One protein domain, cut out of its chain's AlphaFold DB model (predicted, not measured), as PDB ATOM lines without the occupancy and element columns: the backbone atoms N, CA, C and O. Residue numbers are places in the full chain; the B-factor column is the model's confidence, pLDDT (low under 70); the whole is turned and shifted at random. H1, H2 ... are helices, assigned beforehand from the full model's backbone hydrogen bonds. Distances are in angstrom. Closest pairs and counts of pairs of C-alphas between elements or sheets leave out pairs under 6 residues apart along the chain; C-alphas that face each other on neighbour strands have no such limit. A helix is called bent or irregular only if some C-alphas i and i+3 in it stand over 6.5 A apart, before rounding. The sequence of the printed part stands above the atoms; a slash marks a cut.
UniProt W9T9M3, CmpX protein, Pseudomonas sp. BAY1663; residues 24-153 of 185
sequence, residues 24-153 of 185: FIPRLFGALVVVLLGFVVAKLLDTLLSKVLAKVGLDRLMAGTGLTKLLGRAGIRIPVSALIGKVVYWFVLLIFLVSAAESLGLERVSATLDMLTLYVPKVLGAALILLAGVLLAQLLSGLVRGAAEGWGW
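Overview. This is residues 24 to 153 of the 185 residues of the protein "CmpX protein" of Pseudomonas sp. BAY1663 (UniProt W9T9M3). Two long helices, H1 and H4, pack side by side and run opposite ways, and a third and longest helix, H5, folds back from the end of H4 in a loose hairpin, meeting H4 only near the turn. Residues 139 to 153 of H5 stick out as a long arm, while the short helices H2 and H3 sit in the connection between H1 and H4, at the end of that pair away from the H4 to H5 turn. The printed part has 130 residues with five named helices in the order H1, H2, H3, H4, H5 and no named strand, an all-helix class. The whole is loose, with a radius of gyration of the C-alphas of 20.4 A and spans of 75 by 34 by 21 A.

Along the chain. H1 covers residues 24 to 55 and is 45.6 A long, beginning at C-alpha 24 at (-17.395, -61.139, 1.645). H2 is residues 58 to 62, 6.0 A, and H3 is residues 67 to 73, 9.8 A. H4 covers residues 80 to 103, 35.0 A, from C-alpha 80 at (-5.864, -40.130, 35.958). H5, residues 107 to 153, is 69.3 A long and ends at C-alpha 153 at (-7.497, -6.021, 52.060). H5 has a kink of 31 degrees near residue 114; it is neither bent nor irregular, but only just: C-alphas 118 and 121 are 6.3 A apart.

Arrangement. H4 is the hub, touching H1, H2 and H5. H1 and H4 touch with 43 pairs of C-alphas within 8 A, the closest being those of Ala 31 and Ala 100, 4.4 A apart. Their lines stand at a shallow tilt of 18 degrees, and they run opposite ways. H4 and H5 form a helical hairpin at a shallow tilt of 21 degrees, opposite ways. They touch through residues 99 to 102 of H4 and 109 to 113 of H5 alone, and the closest C-alphas are those of Glu 102 and Ser 110, 5.6 A apart. H2 touches H4 at residues 80 to 81 of H4 alone, the closest C-alphas being those of Asp 59 and Val 80, 6.3 A apart. H3 and H4 are close but not clearly touching, with the C-alphas of Thr 68 and Val 80 closest at 7.9 A, and they stand about perpendicular at 87 degrees. H5 is apart from H1, H2 and H3. In H1, H2, H3 and H4 every O i to N i+4 pair is within hydrogen-bond range; in H5 it is 37 of 43.

Size, cuts and confidence. The C-alphas of Ile 25 and Trp 153 are the two farthest apart, at 76.0 A. Residues 121 to 127 and 139 to 153, which belong to H5, stand free; without them the body spans 53 by 34 by 22 A. The printed part has no cut and no long link: the links H1 to H2, H2 to H3 and H4 to H5 are tight, and H3 to H4 is short. The mean pLDDT of the printed part is 72.9, with residues 55 to 80, 105 to 117 and 149 to 153 under 70.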
ATOM      1  N   PHE A  24     -17.963 -61.283   0.305       81.62
ATOM      2  CA  PHE A  24     -17.395 -61.139   1.645       81.62
ATOM      3  C   PHE A  24     -15.870 -60.988   1.615       81.62
ATOM      4  O   PHE A  24     -15.333 -60.207   2.393       81.62
ATOM      5  N   ILE A  25     -15.166 -61.670   0.701       86.50
ATOM      6  CA  ILE A  25     -13.691 -61.634   0.638       86.50
ATOM      7  C   ILE A  25     -13.156 -60.210   0.363       86.50
ATOM      8  O   ILE A  25     -12.345 -59.727   1.159       86.50
ATOM      9  N   PRO A  26     -13.610 -59.483  -0.684       82.31
ATOM     10  CA  PRO A  26     -13.190 -58.098  -0.912       82.31
ATOM     11  C   PRO A  26     -13.586 -57.156   0.231       82.31
ATOM     12  O   PRO A  26     -12.809 -56.285   0.621       82.31
ATOM     13  N   ARG A  27     -14.787 -57.338   0.796       82.75
ATOM     14  CA  ARG A  27     -15.298 -56.518   1.904       82.75
ATOM     15  C   ARG A  27     -14.502 -56.718   3.191       82.75
ATOM     16  O   ARG A  27     -14.206 -55.750   3.882       82.75
ATOM     17  N   LEU A  28     -14.095 -57.953   3.483       85.06
ATOM     18  CA  LEU A  28     -13.243 -58.282   4.622       85.06
ATOM     19  C   LEU A  28     -11.886 -57.581   4.511       85.06
ATOM     20  O   LEU A  28     -11.383 -57.059   5.503       85.06
ATOM     21  N   PHE A  29     -11.318 -57.515   3.304       86.06
ATOM     22  CA  PHE A  29     -10.087 -56.768   3.060       86.06
ATOM     23  C   PHE A  29     -10.277 -55.264   3.309       86.06
ATOM     24  O   PHE A  29      -9.466 -54.649   4.000       86.06
ATOM     25  N   GLY A  30     -11.383 -54.684   2.825       84.19
ATOM     26  CA  GLY A  30     -11.754 -53.293   3.105       84.19
ATOM     27  C   GLY A  30     -11.889 -53.004   4.604       84.19
ATOM     28  O   GLY A  30     -11.292 -52.057   5.114       84.19
ATOM     29  N   ALA A  31     -12.586 -53.869   5.337       84.12
ATOM     30  CA  ALA A  31     -12.729 -53.760   6.785       84.12
ATOM     31  C   ALA A  31     -11.388 -53.857   7.521       84.12
ATOM     32  O   ALA A  31     -11.143 -53.089   8.450       84.12
ATOM     33  N   LEU A  32     -10.489 -54.745   7.086       87.69
ATOM     34  CA  LEU A  32      -9.152 -54.866   7.668       87.69
ATOM     35  C   LEU A  32      -8.361 -53.555   7.533       87.69
ATOM     36  O   LEU A  32      -7.732 -53.111   8.494       87.69
ATOM     37  N   VAL A  33      -8.439 -52.906   6.366       88.44
ATOM     38  CA  VAL A  33      -7.815 -51.598   6.110       88.44
ATOM     39  C   VAL A  33      -8.409 -50.517   7.018       88.44
ATOM     40  O   VAL A  33      -7.660 -49.737   7.610       88.44
ATOM     41  N   VAL A  34      -9.734 -50.496   7.185       84.88
ATOM     42  CA  VAL A  34     -10.429 -49.549   8.074       84.88
ATOM     43  C   VAL A  34     -10.014 -49.741   9.535       84.88
ATOM     44  O   VAL A  34      -9.708 -48.758  10.209       84.88
ATOM     45  N   VAL A  35      -9.935 -50.984  10.026       86.69
ATOM     46  CA  VAL A  35      -9.457 -51.279  11.391       86.69
ATOM     47  C   VAL A  35      -8.018 -50.803  11.581       86.69
ATOM     48  O   VAL A  35      -7.697 -50.218  12.617       86.69
ATOM     49  N   LEU A  36      -7.155 -51.005  10.581       90.25
ATOM     50  CA  LEU A  36      -5.767 -50.542  10.623       90.25
ATOM     51  C   LEU A  36      -5.682 -49.014  10.747       90.25
ATOM     52  O   LEU A  36      -4.967 -48.501  11.608       90.25
ATOM     53  N   LEU A  37      -6.449 -48.291   9.927       86.31
ATOM     54  CA  LEU A  37      -6.582 -46.832  10.003       86.31
ATOM     55  C   LEU A  37      -7.105 -46.387  11.375       86.31
ATOM     56  O   LEU A  37      -6.539 -45.486  11.996       86.31
ATOM     57  N   GLY A  38      -8.134 -47.065  11.882       82.50
ATOM     58  CA  GLY A  38      -8.717 -46.806  13.193       82.50
ATOM     59  C   GLY A  38      -7.734 -46.963  14.339       82.50
ATOM     60  O   GLY A  38      -7.678 -46.113  15.225       82.50
ATOM     61  N   PHE A  39      -6.900 -48.002  14.298       86.81
ATOM     62  CA  PHE A  39      -5.865 -48.225  15.303       86.81
ATOM     63  C   PHE A  39      -4.862 -47.064  15.364       86.81
ATOM     64  O   PHE A  39      -4.509 -46.605  16.453       86.81
ATOM     65  N   VAL A  40      -4.440 -46.544  14.205       87.88
ATOM     66  CA  VAL A  40      -3.526 -45.394  14.126       87.88
ATOM     67  C   VAL A  40      -4.175 -44.141  14.720       87.88
ATOM     68  O   VAL A  40      -3.571 -43.477  15.566       87.88
ATOM     69  N   VAL A  41      -5.417 -43.843  14.331       82.50
ATOM     70  CA  VAL A  41      -6.161 -42.667  14.808       82.50
ATOM     71  C   VAL A  41      -6.445 -42.752  16.312       82.50
ATOM     72  O   VAL A  41      -6.214 -41.782  17.035       82.50
ATOM     73  N   ALA A  42      -6.874 -43.914  16.811       80.00
ATOM     74  CA  ALA A  42      -7.146 -44.142  18.230       80.00
ATOM     75  C   ALA A  42      -5.899 -43.914  19.093       80.00
ATOM     76  O   ALA A  42      -5.964 -43.242  20.123       80.00
ATOM     77  N   LYS A  43      -4.742 -44.424  18.652       82.56
ATOM     78  CA  LYS A  43      -3.472 -44.252  19.369       82.56
ATOM     79  C   LYS A  43      -3.015 -42.791  19.386       82.56
ATOM     80  O   LYS A  43      -2.471 -42.317  20.386       82.56
ATOM     81  N   LEU A  44      -3.253 -42.066  18.290       82.75
ATOM     82  CA  LEU A  44      -2.939 -40.644  18.194       82.75
ATOM     83  C   LEU A  44      -3.814 -39.816  19.145       82.75
ATOM     84  O   LEU A  44      -3.288 -38.988  19.887       82.75
ATOM     85  N   LEU A  45      -5.122 -40.082  19.174       78.75
ATOM     86  CA  LEU A  45      -6.073 -39.437  20.083       78.75
ATOM     87  C   LEU A  45      -5.744 -39.711  21.552       78.75
ATOM     88  O   LEU A  45      -5.671 -38.764  22.328       78.75
ATOM     89  N   ASP A  46      -5.479 -40.965  21.930       78.12
ATOM     90  CA  ASP A  46      -5.057 -41.334  23.291       78.12
ATOM     91  C   ASP A  46      -3.831 -40.530  23.744       78.12
ATOM     92  O   ASP A  46      -3.816 -39.922  24.819       78.12
ATOM     93  N   THR A  47      -2.824 -40.443  22.871       79.88
ATOM     94  CA  THR A  47      -1.586 -39.707  23.148       79.88
ATOM     95  C   THR A  47      -1.830 -38.199  23.249       79.88
ATOM     96  O   THR A  47      -1.253 -37.533  24.109       79.88
ATOM     97  N   LEU A  48      -2.665 -37.631  22.374       79.50
ATOM     98  CA  LEU A  48      -2.986 -36.204  22.393       79.50
ATOM     99  C   LEU A  48      -3.792 -35.835  23.638       79.50
ATOM    100  O   LEU A  48      -3.411 -34.910  24.352       79.50
ATOM    101  N   LEU A  49      -4.859 -36.576  23.937       75.75
ATOM    102  CA  LEU A  49      -5.705 -36.315  25.098       75.75
ATOM    103  C   LEU A  49      -4.921 -36.483  26.397       75.75
ATOM    104  O   LEU A  49      -4.955 -35.586  27.233       75.75
ATOM    105  N   SER A  50      -4.168 -37.573  26.562       75.75
ATOM    106  CA  SER A  50      -3.364 -37.787  27.772       75.75
ATOM    107  C   SER A  50      -2.341 -36.666  27.991       75.75
ATOM    108  O   SER A  50      -2.232 -36.149  29.105       75.75
ATOM    109  N   LYS A  51      -1.648 -36.214  26.934       78.56
ATOM    110  CA  LYS A  51      -0.704 -35.083  27.003       78.56
ATOM    111  C   LYS A  51      -1.387 -33.766  27.348       78.56
ATOM    112  O   LYS A  51      -0.850 -32.988  28.135       78.56
ATOM    113  N   VAL A  52      -2.543 -33.497  26.752       75.19
ATOM    114  CA  VAL A  52      -3.294 -32.262  26.988       75.19
ATOM    115  C   VAL A  52      -3.860 -32.240  28.409       75.19
ATOM    116  O   VAL A  52      -3.661 -31.256  29.115       75.19
ATOM    117  N   LEU A  53      -4.470 -33.332  28.877       71.56
ATOM    118  CA  LEU A  53      -4.987 -33.453  30.245       71.56
ATOM    119  C   LEU A  53      -3.868 -33.338  31.292       71.56
ATOM    120  O   LEU A  53      -4.047 -32.669  32.312       71.56
ATOM    121  N   ALA A  54      -2.697 -33.915  31.006       71.12
ATOM    122  CA  ALA A  54      -1.514 -33.748  31.843       71.12
ATOM    123  C   ALA A  54      -1.038 -32.283  31.875       71.12
ATOM    124  O   ALA A  54      -0.749 -31.758  32.951       71.12
ATOM    125  N   LYS A  55      -1.014 -31.589  30.724       69.12
ATOM    126  CA  LYS A  55      -0.644 -30.162  30.627       69.12
ATOM    127  C   LYS A  55      -1.612 -29.231  31.358       69.12
ATOM    128  O   LYS A  55      -1.164 -28.257  31.952       69.12
ATOM    129  N   VAL A  56      -2.910 -29.529  31.331       69.31
ATOM    130  CA  VAL A  56      -3.958 -28.746  32.017       69.31
ATOM    131  C   VAL A  56      -3.876 -28.898  33.548       69.31
ATOM    132  O   VAL A  56      -4.485 -28.129  34.291       69.31
ATOM    133  N   GLY A  57      -3.081 -29.852  34.049       65.31
ATOM    134  CA  GLY A  57      -2.835 -30.018  35.480       65.31
ATOM    135  C   GLY A  57      -3.972 -30.720  36.225       65.31
ATOM    136  O   GLY A  57      -4.034 -30.625  37.452       65.31
ATOM    137  N   LEU A  58      -4.840 -31.459  35.516       61.12
ATOM    138  CA  LEU A  58      -5.871 -32.316  36.125       61.12
ATOM    139  C   LEU A  58      -5.265 -33.313  37.118       61.12
ATOM    140  O   LEU A  58      -5.851 -33.565  38.165       61.12
ATOM    141  N   ASP A  59      -4.058 -33.802  36.832       62.75
ATOM    142  CA  ASP A  59      -3.288 -34.662  37.733       62.75
ATOM    143  C   ASP A  59      -2.996 -33.983  39.081       62.75
ATOM    144  O   ASP A  59      -3.135 -34.591  40.139       62.75
ATOM    145  N   ARG A  60      -2.672 -32.683  39.064       60.00
ATOM    146  CA  ARG A  60      -2.323 -31.916  40.268       60.00
ATOM    147  C   ARG A  60      -3.550 -31.532  41.099       60.00
ATOM    148  O   ARG A  60      -3.437 -31.432  42.315       60.00
ATOM    149  N   LEU A  61      -4.717 -31.365  40.466       54.97
ATOM    150  CA  LEU A  61      -5.998 -31.186  41.167       54.97
ATOM    151  C   LEU A  61      -6.547 -32.514  41.714       54.97
ATOM    152  O   LEU A  61      -7.063 -32.548  42.830       54.97
ATOM    153  N   MET A  62      -6.419 -33.613  40.967       53.09
ATOM    154  CA  MET A  62      -6.930 -34.929  41.376       53.09
ATOM    155  C   MET A  62      -6.004 -35.702  42.322       53.09
ATOM    156  O   MET A  62      -6.443 -36.653  42.964       53.09
ATOM    157  N   ALA A  63      -4.750 -35.275  42.482       56.59
ATOM    158  CA  ALA A  63      -3.885 -35.721  43.575       56.59
ATOM    159  C   ALA A  63      -4.421 -35.307  44.963       56.59
ATOM    160  O   ALA A  63      -4.102 -35.947  45.963       56.59
ATOM    161  N   GLY A  64      -5.244 -34.250  45.030       51.78
ATOM    162  CA  GLY A  64      -5.902 -33.798  46.260       51.78
ATOM    163  C   GLY A  64      -7.291 -34.401  46.495       51.78
ATOM    164  O   GLY A  64      -7.765 -34.423  47.630       51.78
ATOM    165  N   THR A  65      -7.950 -34.914  45.451       52.75
ATOM    166  CA  THR A  65      -9.259 -35.566  45.566       52.75
ATOM    167  C   THR A  65      -9.065 -37.060  45.826       52.75
ATOM    168  O   THR A  65      -8.173 -37.697  45.275       52.75
ATOM    169  N   GLY A  66      -9.889 -37.658  46.691       52.81
ATOM    170  CA  GLY A  66      -9.728 -39.042  47.164       52.81
ATOM    171  C   GLY A  66      -9.676 -40.131  46.079       52.81
ATOM    172  O   GLY A  66      -9.383 -41.277  46.399       52.81
ATOM    173  N   LEU A  67      -9.890 -39.792  44.806       56.28
ATOM    174  CA  LEU A  67      -9.788 -40.690  43.661       56.28
ATOM    175  C   LEU A  67      -8.376 -41.286  43.511       56.28
ATOM    176  O   LEU A  67      -8.247 -42.486  43.288       56.28
ATOM    177  N   THR A  68      -7.309 -40.511  43.749       57.09
ATOM    178  CA  THR A  68      -5.927 -41.041  43.778       57.09
ATOM    179  C   THR A  68      -5.690 -42.001  44.946       57.09
ATOM    180  O   THR A  68      -4.970 -42.986  44.793       57.09
ATOM    181  N   LYS A  69      -6.341 -41.785  46.100       56.06
ATOM    182  CA  LYS A  69      -6.317 -42.736  47.230       56.06
ATOM    183  C   LYS A  69      -7.097 -44.020  46.929       56.06
ATOM    184  O   LYS A  69      -6.658 -45.084  47.354       56.06
ATOM    185  N   LEU A  70      -8.211 -43.942  46.196       56.22
ATOM    186  CA  LEU A  70      -8.986 -45.115  45.768       56.22
ATOM    187  C   LEU A  70      -8.217 -45.953  44.735       56.22
ATOM    188  O   LEU A  70      -8.132 -47.170  44.884       56.22
ATOM    189  N   LEU A  71      -7.575 -45.312  43.752       56.22
ATOM    190  CA  LEU A  71      -6.720 -45.986  42.762       56.22
ATOM    191  C   LEU A  71      -5.433 -46.553  43.387       56.22
ATOM    192  O   LEU A  71      -5.019 -47.664  43.060       56.22
ATOM    193  N   GLY A  72      -4.830 -45.833  44.339       58.44
ATOM    194  CA  GLY A  72      -3.672 -46.309  45.101       58.44
ATOM    195  C   GLY A  72      -3.985 -47.529  45.972       58.44
ATOM    196  O   GLY A  72      -3.141 -48.411  46.109       58.44
ATOM    197  N   ARG A  73      -5.214 -47.637  46.497       56.03
ATOM    198  CA  ARG A  73      -5.683 -48.815  47.247       56.03
ATOM    199  C   ARG A  73      -5.870 -50.051  46.359       56.03
ATOM    200  O   ARG A  73      -5.779 -51.164  46.861       56.03
ATOM    201  N   ALA A  74      -6.065 -49.850  45.055       56.56
ATOM    202  CA  ALA A  74      -6.078 -50.901  44.038       56.56
ATOM    203  C   ALA A  74      -4.672 -51.240  43.486       56.56
ATOM    204  O   ALA A  74      -4.555 -52.083  42.603       56.56
ATOM    205  N   GLY A  75      -3.601 -50.597  43.980       51.97
ATOM    206  CA  GLY A  75      -2.216 -50.846  43.550       51.97
ATOM    207  C   GLY A  75      -1.815 -50.175  42.229       51.97
ATOM    208  O   GLY A  75      -0.722 -50.415  41.718       51.97
ATOM    209  N   ILE A  76      -2.665 -49.309  41.674       51.44
ATOM    210  CA  ILE A  76      -2.494 -48.744  40.333       51.44
ATOM    211  C   ILE A  76      -1.966 -47.307  40.448       51.44
ATOM    212  O   ILE A  76      -2.719 -46.362  40.671       51.44
ATOM    213  N   ARG A  77      -0.650 -47.122  40.270       56.59
ATOM    214  CA  ARG A  77       0.018 -45.802  40.193       56.59
ATOM    215  C   ARG A  77      -0.098 -45.178  38.793       56.59
ATOM    216  O   ARG A  77       0.903 -44.758  38.218       56.59
ATOM    217  N   ILE A  78      -1.294 -45.176  38.205       59.00
ATOM    218  CA  ILE A  78      -1.518 -44.605  36.868       59.00
ATOM    219  C   ILE A  78      -2.105 -43.190  37.025       59.00
ATOM    220  O   ILE A  78      -3.098 -43.044  37.741       59.00
ATOM    221  N   PRO A  79      -1.527 -42.156  36.376       67.38
ATOM    222  CA  PRO A  79      -2.096 -40.808  36.373       67.38
ATOM    223  C   PRO A  79      -3.508 -40.834  35.784       67.38
ATOM    224  O   PRO A  79      -3.757 -41.502  34.775       67.38
ATOM    225  N   VAL A  80      -4.448 -40.096  36.380       67.81
ATOM    226  CA  VAL A  80      -5.864 -40.130  35.958       67.81
ATOM    227  C   VAL A  80      -6.014 -39.664  34.503       67.81
ATOM    228  O   VAL A  80      -6.862 -40.162  33.765       67.81
ATOM    229  N   SER A  81      -5.107 -38.794  34.055       70.38
ATOM    230  CA  SER A  81      -4.974 -38.340  32.668       70.38
ATOM    231  C   SER A  81      -4.773 -39.500  31.676       70.38
ATOM    232  O   SER A  81      -5.356 -39.502  30.593       70.38
ATOM    233  N   ALA A  82      -3.986 -40.515  32.050       70.50
ATOM    234  CA  ALA A  82      -3.751 -41.700  31.226       70.50
ATOM    235  C   ALA A  82      -4.911 -42.702  31.304       70.50
ATOM    236  O   ALA A  82      -5.183 -43.399  30.332       70.50
ATOM    237  N   LEU A  83      -5.625 -42.757  32.434       73.06
ATOM    238  CA  LEU A  83      -6.823 -43.589  32.550       73.06
ATOM    239  C   LEU A  83      -7.930 -43.086  31.613       73.06
ATOM    240  O   LEU A  83      -8.525 -43.880  30.891       73.06
ATOM    241  N   ILE A  84      -8.157 -41.770  31.579       72.56
ATOM    242  CA  ILE A  84      -9.133 -41.144  30.676       72.56
ATOM    243  C   ILE A  84      -8.725 -41.345  29.212       72.56
ATOM    244  O   ILE A  84      -9.565 -41.743  28.411       72.56
ATOM    245  N   GLY A  85      -7.444 -41.145  28.872       73.50
ATOM    246  CA  GLY A  85      -6.930 -41.455  27.530       73.50
ATOM    247  C   GLY A  85      -7.260 -42.892  27.119       73.50
ATOM    248  O   GLY A  85      -7.867 -43.119  26.076       73.50
ATOM    249  N   LYS A  86      -6.994 -43.848  28.013       77.56
ATOM    250  CA  LYS A  86      -7.216 -45.277  27.774       77.56
ATOM    251  C   LYS A  86      -8.697 -45.648  27.619       77.56
ATOM    252  O   LYS A  86      -9.015 -46.548  26.844       77.56
ATOM    253  N   VAL A  87      -9.603 -44.946  28.309       78.81
ATOM    254  CA  VAL A  87     -11.058 -45.068  28.097       78.81
ATOM    255  C   VAL A  87     -11.441 -44.560  26.706       78.81
ATOM    256  O   VAL A  87     -12.159 -45.247  25.983       78.81
ATOM    257  N   VAL A  88     -10.923 -43.399  26.296       78.50
ATOM    258  CA  VAL A  88     -11.185 -42.841  24.960       78.50
ATOM    259  C   VAL A  88     -10.597 -43.725  23.862       78.50
ATOM    260  O   VAL A  88     -11.271 -43.954  22.864       78.50
ATOM    261  N   TYR A  89      -9.402 -44.289  24.054       78.75
ATOM    262  CA  TYR A  89      -8.808 -45.269  23.140       78.75
ATOM    263  C   TYR A  89      -9.765 -46.432  22.866       78.75
ATOM    264  O   TYR A  89     -10.037 -46.751  21.711       78.75
ATOM    265  N   TRP A  90     -10.306 -47.039  23.928       80.44
ATOM    266  CA  TRP A  90     -11.246 -48.154  23.805       80.44
ATOM    267  C   TRP A  90     -12.543 -47.732  23.111       80.44
ATOM    268  O   TRP A  90     -13.075 -48.483  22.299       80.44
ATOM    269  N   PHE A  91     -13.022 -46.519  23.386       80.06
ATOM    270  CA  PHE A  91     -14.221 -45.969  22.762       80.06
ATOM    271  C   PHE A  91     -14.034 -45.726  21.255       80.06
ATOM    272  O   PHE A  91     -14.858 -46.149  20.451       80.06
ATOM    273  N   VAL A  92     -12.920 -45.106  20.855       81.94
ATOM    274  CA  VAL A  92     -12.580 -44.863  19.442       81.94
ATOM    275  C   VAL A  92     -12.351 -46.180  18.704       81.94
ATOM    276  O   VAL A  92     -12.846 -46.350  17.591       81.94
ATOM    277  N   LEU A  93     -11.649 -47.133  19.324       81.00
ATOM    278  CA  LEU A  93     -11.444 -48.462  18.754       81.00
ATOM    279  C   LEU A  93     -12.780 -49.179  18.516       81.00
ATOM    280  O   LEU A  93     -12.963 -49.769  17.458       81.00
ATOM    281  N   LEU A  94     -13.718 -49.091  19.466       82.31
ATOM    282  CA  LEU A  94     -15.050 -49.678  19.333       82.31
ATOM    283  C   LEU A  94     -15.817 -49.075  18.148       82.31
ATOM    284  O   LEU A  94     -16.409 -49.818  17.373       82.31
ATOM    285  N   ILE A  95     -15.754 -47.753  17.961       77.69
ATOM    286  CA  ILE A  95     -16.382 -47.062  16.821       77.69
ATOM    287  C   ILE A  95     -15.804 -47.559  15.492       77.69
ATOM    288  O   ILE A  95     -16.549 -47.904  14.579       77.69
ATOM    289  N   PHE A  96     -14.477 -47.625  15.379       80.25
ATOM    290  CA  PHE A  96     -13.834 -48.109  14.156       80.25
ATOM    291  C   PHE A  96     -14.116 -49.586  13.890       80.25
ATOM    292  O   PHE A  96     -14.306 -49.970  12.741       80.25
ATOM    293  N   LEU A  97     -14.171 -50.409  14.938       82.31
ATOM    294  CA  LEU A  97     -14.520 -51.822  14.830       82.31
ATOM    295  C   LEU A  97     -15.943 -52.003  14.290       82.31
ATOM    296  O   LEU A  97     -16.191 -52.851  13.438       82.31
ATOM    297  N   VAL A  98     -16.862 -51.168  14.762       79.12
ATOM    298  CA  VAL A  98     -18.243 -51.116  14.293       79.12
ATOM    299  C   VAL A  98     -18.319 -50.658  12.831       79.12
ATOM    300  O   VAL A  98     -18.982 -51.309  12.032       79.12
ATOM    301  N   SER A  99     -17.573 -49.621  12.447       75.88
ATOM    302  CA  SER A  99     -17.523 -49.144  11.056       75.88
ATOM    303  C   SER A  99     -16.890 -50.171  10.103       75.88
ATOM    304  O   SER A  99     -17.335 -50.370   8.973       75.88
ATOM    305  N   ALA A 100     -15.893 -50.922  10.575       78.75
ATOM    306  CA  ALA A 100     -15.351 -52.058   9.842       78.75
ATOM    307  C   ALA A 100     -16.406 -53.163   9.645       78.75
ATOM    308  O   ALA A 100     -16.498 -53.726   8.557       78.75
ATOM    309  N   ALA A 101     -17.241 -53.433  10.655       78.44
ATOM    310  CA  ALA A 101     -18.353 -54.378  10.554       78.44
ATOM    311  C   ALA A 101     -19.467 -53.908   9.592       78.44
ATOM    312  O   ALA A 101     -20.106 -54.745   8.957       78.44
ATOM    313  N   GLU A 102     -19.676 -52.599   9.414       73.19
ATOM    314  CA  GLU A 102     -20.554 -52.072   8.352       73.19
ATOM    315  C   GLU A 102     -20.009 -52.351   6.963       73.19
ATOM    316  O   GLU A 102     -20.768 -52.707   6.066       73.19
ATOM    317  N   SER A 103     -18.691 -52.228   6.786       71.94
ATOM    318  CA  SER A 103     -18.030 -52.478   5.504       71.94
ATOM    319  C   SER A 103     -18.196 -53.934   5.035       71.94
ATOM    320  O   SER A 103     -18.203 -54.206   3.834       71.94
ATOM    321  N   LEU A 104     -18.441 -54.872   5.964       74.50
ATOM    322  CA  LEU A 104     -18.838 -56.256   5.654       74.50
ATOM    323  C   LEU A 104     -20.232 -56.350   4.991       74.50
ATOM    324  O   LEU A 104     -20.547 -57.364   4.363       74.50
ATOM    325  N   GLY A 105     -21.037 -55.286   5.041       66.38
ATOM    326  CA  GLY A 105     -22.311 -55.163   4.334       66.38
ATOM    327  C   GLY A 105     -23.495 -55.785   5.067       66.38
ATOM    328  O   GLY A 105     -24.398 -56.326   4.436       66.38
ATOM    329  N   LEU A 106     -23.514 -55.722   6.403       63.91
ATOM    330  CA  LEU A 106     -24.750 -55.940   7.156       63.91
ATOM    331  C   LEU A 106     -25.637 -54.690   7.003       63.91
ATOM    332  O   LEU A 106     -25.685 -53.841   7.890       63.91
ATOM    333  N   GLU A 107     -26.349 -54.572   5.873       59.88
ATOM    334  CA  GLU A 107     -27.214 -53.421   5.538       59.88
ATOM    335  C   GLU A 107     -28.148 -53.021   6.701       59.88
ATOM    336  O   GLU A 107     -28.314 -51.838   6.996       59.88
ATOM    337  N   ARG A 108     -28.702 -54.006   7.430       52.75
ATOM    338  CA  ARG A 108     -29.578 -53.766   8.600       52.75
ATOM    339  C   ARG A 108     -28.885 -53.065   9.760       52.75
ATOM    340  O   ARG A 108     -29.542 -52.369  10.527       52.75
ATOM    341  N   VAL A 109     -27.585 -53.271   9.908       59.50
ATOM    342  CA  VAL A 109     -26.806 -52.646  10.973       59.50
ATOM    343  C   VAL A 109     -26.365 -51.249  10.524       59.50
ATOM    344  O   VAL A 109     -26.440 -50.326  11.330       59.50
ATOM    345  N   SER A 110     -26.064 -51.055   9.231       58.25
ATOM    346  CA  SER A 110     -25.628 -49.758   8.678       58.25
ATOM    347  C   SER A 110     -26.628 -48.615   8.894       58.25
ATOM    348  O   SER A 110     -26.255 -47.544   9.356       58.25
ATOM    349  N   ALA A 111     -27.932 -48.857   8.709       67.00
ATOM    350  CA  ALA A 111     -28.951 -47.819   8.907       67.00
ATOM    351  C   ALA A 111     -29.045 -47.332  10.367       67.00
ATOM    352  O   ALA A 111     -29.386 -46.181  10.634       67.00
ATOM    353  N   THR A 112     -28.733 -48.208  11.325       62.47
ATOM    354  CA  THR A 112     -28.695 -47.850  12.754       62.47
ATOM    355  C   THR A 112     -27.374 -47.163  13.108       62.47
ATOM    356  O   THR A 112     -27.308 -46.325  14.007       62.47
ATOM    357  N   LEU A 113     -26.315 -47.510  12.385       63.09
ATOM    358  CA  LEU A 113     -24.971 -47.011  12.595       63.09
ATOM    359  C   LEU A 113     -24.711 -45.659  11.934       63.09
ATOM    360  O   LEU A 113     -23.960 -44.882  12.508       63.09
ATOM    361  N   ASP A 114     -25.418 -45.289  10.866       69.75
ATOM    362  CA  ASP A 114     -25.389 -43.932  10.297       69.75
ATOM    363  C   ASP A 114     -25.741 -42.862  11.349       69.75
ATOM    364  O   ASP A 114     -25.084 -41.821  11.468       69.75
ATOM    365  N   MET A 115     -26.733 -43.150  12.202       67.12
ATOM    366  CA  MET A 115     -27.083 -42.273  13.326       67.12
ATOM    367  C   MET A 115     -25.959 -42.180  14.370       67.12
ATOM    368  O   MET A 115     -25.744 -41.114  14.952       67.12
ATOM    369  N   LEU A 116     -25.219 -43.270  14.601       66.25
ATOM    370  CA  LEU A 116     -24.092 -43.309  15.536       66.25
ATOM    371  C   LEU A 116     -22.846 -42.625  14.954       66.25
ATOM    372  O   LEU A 116     -22.181 -41.871  15.665       66.25
ATOM    373  N   THR A 117     -22.586 -42.779  13.658       69.50
ATOM    374  CA  THR A 117     -21.504 -42.120  12.920       69.50
ATOM    375  C   THR A 117     -21.655 -40.602  12.940       69.50
ATOM    376  O   THR A 117     -20.668 -39.900  13.141       69.50
ATOM    377  N   LEU A 118     -22.880 -40.067  12.850       74.62
ATOM    378  CA  LEU A 118     -23.152 -38.630  13.028       74.62
ATOM    379  C   LEU A 118     -22.986 -38.141  14.479       74.62
ATOM    380  O   LEU A 118     -22.753 -36.950  14.716       74.62
ATOM    381  N   TYR A 119     -23.092 -39.036  15.462       72.00
ATOM    382  CA  TYR A 119     -22.932 -38.701  16.877       72.00
ATOM    383  C   TYR A 119     -21.454 -38.574  17.282       72.00
ATOM    384  O   TYR A 119     -21.108 -37.716  18.097       72.00
ATOM    385  N   VAL A 120     -20.557 -39.359  16.675       75.75
ATOM    386  CA  VAL A 120     -19.116 -39.372  17.000       75.75
ATOM    387  C   VAL A 120     -18.437 -38.000  16.812       75.75
ATOM    388  O   VAL A 120     -17.810 -37.524  17.765       75.75
ATOM    389  N   PRO A 121     -18.589 -37.295  15.669       72.94
ATOM    390  CA  PRO A 121     -18.060 -35.944  15.491       72.94
ATOM    391  C   PRO A 121     -18.620 -34.958  16.518       72.94
ATOM    392  O   PRO A 121     -17.888 -34.104  17.015       72.94
ATOM    393  N   LYS A 122     -19.906 -35.088  16.874       72.19
ATOM    394  CA  LYS A 122     -20.559 -34.232  17.875       72.19
ATOM    395  C   LYS A 122     -19.967 -34.420  19.268       72.19
ATOM    396  O   LYS A 122     -19.711 -33.427  19.944       72.19
ATOM    397  N   VAL A 123     -19.717 -35.660  19.692       74.12
ATOM    398  CA  VAL A 123     -19.100 -35.953  20.999       74.12
ATOM    399  C   VAL A 123     -17.662 -35.447  21.052       74.12
ATOM    400  O   VAL A 123     -17.272 -34.831  22.043       74.12
ATOM    401  N   LEU A 124     -16.889 -35.634  19.978       70.44
ATOM    402  CA  LEU A 124     -15.548 -35.054  19.863       70.44
ATOM    403  C   LEU A 124     -15.585 -33.524  19.930       70.44
ATOM    404  O   LEU A 124     -14.798 -32.929  20.664       70.44
ATOM    405  N   GLY A 125     -16.525 -32.893  19.221       76.25
ATOM    406  CA  GLY A 125     -16.753 -31.451  19.283       76.25
ATOM    407  C   GLY A 125     -17.078 -30.978  20.702       76.25
ATOM    408  O   GLY A 125     -16.463 -30.034  21.190       76.25
ATOM    409  N   ALA A 126     -17.974 -31.675  21.404       75.50
ATOM    410  CA  ALA A 126     -18.320 -31.368  22.790       75.50
ATOM    411  C   ALA A 126     -17.119 -31.517  23.739       75.50
ATOM    412  O   ALA A 126     -16.889 -30.644  24.574       75.50
ATOM    413  N   ALA A 127     -16.319 -32.576  23.589       74.50
ATOM    414  CA  ALA A 127     -15.110 -32.784  24.383       74.50
ATOM    415  C   ALA A 127     -14.062 -31.683  24.137       74.50
ATOM    416  O   ALA A 127     -13.473 -31.172  25.091       74.50
ATOM    417  N   LEU A 128     -13.865 -31.274  22.878       77.38
ATOM    418  CA  LEU A 128     -12.994 -30.153  22.504       77.38
ATOM    419  C   LEU A 128     -13.457 -28.834  23.127       77.38
ATOM    420  O   LEU A 128     -12.644 -28.107  23.699       77.38
ATOM    421  N   ILE A 129     -14.757 -28.542  23.049       85.44
ATOM    422  CA  ILE A 129     -15.350 -27.337  23.638       85.44
ATOM    423  C   ILE A 129     -15.194 -27.350  25.160       85.44
ATOM    424  O   ILE A 129     -14.807 -26.339  25.739       85.44
ATOM    425  N   LEU A 130     -15.442 -28.485  25.817       81.94
ATOM    426  CA  LEU A 130     -15.278 -28.623  27.265       81.94
ATOM    427  C   LEU A 130     -13.825 -28.380  27.681       81.94
ATOM    428  O   LEU A 130     -13.563 -27.649  28.636       81.94
ATOM    429  N   LEU A 131     -12.875 -28.935  26.927       72.75
ATOM    430  CA  LEU A 131     -11.455 -28.718  27.155       72.75
ATOM    431  C   LEU A 131     -11.076 -27.235  27.001       72.75
ATOM    432  O   LEU A 131     -10.430 -26.668  27.885       72.75
ATOM    433  N   ALA A 132     -11.524 -26.593  25.921       76.12
ATOM    434  CA  ALA A 132     -11.323 -25.164  25.692       76.12
ATOM    435  C   ALA A 132     -11.955 -24.310  26.807       76.12
ATOM    436  O   ALA A 132     -11.339 -23.358  27.282       76.12
ATOM    437  N   GLY A 133     -13.147 -24.684  27.279       84.25
ATOM    438  CA  GLY A 133     -13.840 -24.026  28.383       84.25
ATOM    439  C   GLY A 133     -13.059 -24.088  29.695       84.25
ATOM    440  O   GLY A 133     -12.949 -23.078  30.384       84.25
ATOM    441  N   VAL A 134     -12.452 -25.233  30.025       78.56
ATOM    442  CA  VAL A 134     -11.597 -25.365  31.219       78.56
ATOM    443  C   VAL A 134     -10.337 -24.505  31.100       78.56
ATOM    444  O   VAL A 134      -9.975 -23.828  32.061       78.56
ATOM    445  N   LEU A 135      -9.696 -24.481  29.926       76.88
ATOM    446  CA  LEU A 135      -8.552 -23.603  29.650       76.88
ATOM    447  C   LEU A 135      -8.918 -22.130  29.873       76.88
ATOM    448  O   LEU A 135      -8.232 -21.426  30.614       76.88
ATOM    449  N   LEU A 136     -10.038 -21.682  29.305       83.75
ATOM    450  CA  LEU A 136     -10.539 -20.320  29.489       83.75
ATOM    451  C   LEU A 136     -10.884 -20.030  30.955       83.75
ATOM    452  O   LEU A 136     -10.495 -18.990  31.480       83.75
ATOM    453  N   ALA A 137     -11.550 -20.958  31.644       82.81
ATOM    454  CA  ALA A 137     -11.902 -20.808  33.052       82.81
ATOM    455  C   ALA A 137     -10.665 -20.646  33.946       82.81
ATOM    456  O   ALA A 137     -10.709 -19.882  34.907       82.81
ATOM    457  N   GLN A 138      -9.547 -21.308  33.630       75.38
ATOM    458  CA  GLN A 138      -8.298 -21.123  34.369       75.38
ATOM    459  C   GLN A 138      -7.742 -19.702  34.203       75.38
ATOM    460  O   GLN A 138      -7.415 -19.077  35.215       75.38
ATOM    461  N   LEU A 139      -7.714 -19.157  32.978       80.31
ATOM    462  CA  LEU A 139      -7.309 -17.764  32.740       80.31
ATOM    463  C   LEU A 139      -8.218 -16.783  33.497       80.31
ATOM    464  O   LEU A 139      -7.734 -15.882  34.182       80.31
ATOM    465  N   LEU A 140      -9.533 -17.006  33.437       88.25
ATOM    466  CA  LEU A 140     -10.519 -16.182  34.135       88.25
ATOM    467  C   LEU A 140     -10.398 -16.299  35.659       88.25
ATOM    468  O   LEU A 140     -10.512 -15.302  36.363       88.25
ATOM    469  N   SER A 141     -10.117 -17.489  36.191       78.62
ATOM    470  CA  SER A 141      -9.964 -17.697  37.634       78.62
ATOM    471  C   SER A 141      -8.755 -16.957  38.206       78.62
ATOM    472  O   SER A 141      -8.825 -16.473  39.334       78.62
ATOM    473  N   GLY A 142      -7.673 -16.821  37.431       78.31
ATOM    474  CA  GLY A 142      -6.515 -16.008  37.802       78.31
ATOM    475  C   GLY A 142      -6.868 -14.523  37.893       78.31
ATOM    476  O   GLY A 142      -6.520 -13.869  38.873       78.31
ATOM    477  N   LEU A 143      -7.644 -14.021  36.926       85.31
ATOM    478  CA  LEU A 143      -8.168 -12.651  36.928       85.31
ATOM    479  C   LEU A 143      -9.108 -12.397  38.117       85.31
ATOM    480  O   LEU A 143      -8.968 -11.393  38.810       85.31
ATOM    481  N   VAL A 144     -10.028 -13.326  38.397       83.25
ATOM    482  CA  VAL A 144     -10.982 -13.213  39.515       83.25
ATOM    483  C   VAL A 144     -10.274 -13.286  40.867       83.25
ATOM    484  O   VAL A 144     -10.605 -12.514  41.762       83.25
ATOM    485  N   ARG A 145      -9.284 -14.172  41.034       78.75
ATOM    486  CA  ARG A 145      -8.495 -14.254  42.275       78.75
ATOM    487  C   ARG A 145      -7.660 -12.995  42.498       78.75
ATOM    488  O   ARG A 145      -7.682 -12.473  43.605       78.75
ATOM    489  N   GLY A 146      -7.024 -12.458  41.454       78.56
ATOM    490  CA  GLY A 146      -6.290 -11.191  41.542       78.56
ATOM    491  C   GLY A 146      -7.188  -9.998  41.895       78.56
ATOM    492  O   GLY A 146      -6.817  -9.161  42.714       78.56
ATOM    493  N   ALA A 147      -8.409  -9.951  41.354       80.62
ATOM    494  CA  ALA A 147      -9.399  -8.938  41.723       80.62
ATOM    495  C   ALA A 147      -9.919  -9.117  43.165       80.62
ATOM    496  O   ALA A 147     -10.067  -8.140  43.899       80.62
ATOM    497  N   ALA A 148     -10.152 -10.361  43.596       75.12
ATOM    498  CA  ALA A 148     -10.619 -10.678  44.945       75.12
ATOM    499  C   ALA A 148      -9.566 -10.369  46.024       75.12
ATOM    500  O   ALA A 148      -9.918  -9.899  47.105       75.12
ATOM    501  N   GLU A 149      -8.279 -10.572  45.737       68.12
ATOM    502  CA  GLU A 149      -7.182 -10.186  46.634       68.12
ATOM    503  C   GLU A 149      -7.113  -8.663  46.834       68.12
ATOM    504  O   GLU A 149      -6.878  -8.204  47.953       68.12
ATOM    505  N   GLY A 150      -7.433  -7.877  45.798       67.69
ATOM    506  CA  GLY A 150      -7.559  -6.419  45.897       67.69
ATOM    507  C   GLY A 150      -8.701  -5.956  46.811       67.69
ATOM    508  O   GLY A 150      -8.587  -4.925  47.471       67.69
ATOM    509  N   TRP A 151      -9.792  -6.722  46.902       59.38
ATOM    510  CA  TRP A 151     -10.946  -6.396  47.755       59.38
ATOM    511  C   TRP A 151     -10.837  -6.992  49.170       59.38
ATOM    512  O   TRP A 151     -11.405  -6.452  50.121       59.38
ATOM    513  N   GLY A 152     -10.062  -8.069  49.344       59.59
ATOM    514  CA  GLY A 152      -9.839  -8.731  50.634       59.59
ATOM    515  C   GLY A 152      -9.040  -7.898  51.643       59.59
ATOM    516  O   GLY A 152      -9.197  -8.086  52.854       59.59
ATOM    517  N   TRP A 153      -8.236  -6.933  51.178       57.19
ATOM    518  CA  TRP A 153      -7.497  -6.021  52.060       57.19
ATOM    519  C   TRP A 153      -8.439  -5.167  52.926       57.19
ATOM    520  O   TRP A 153      -8.190  -4.993  54.116       57.19
TER     521      TRP A 153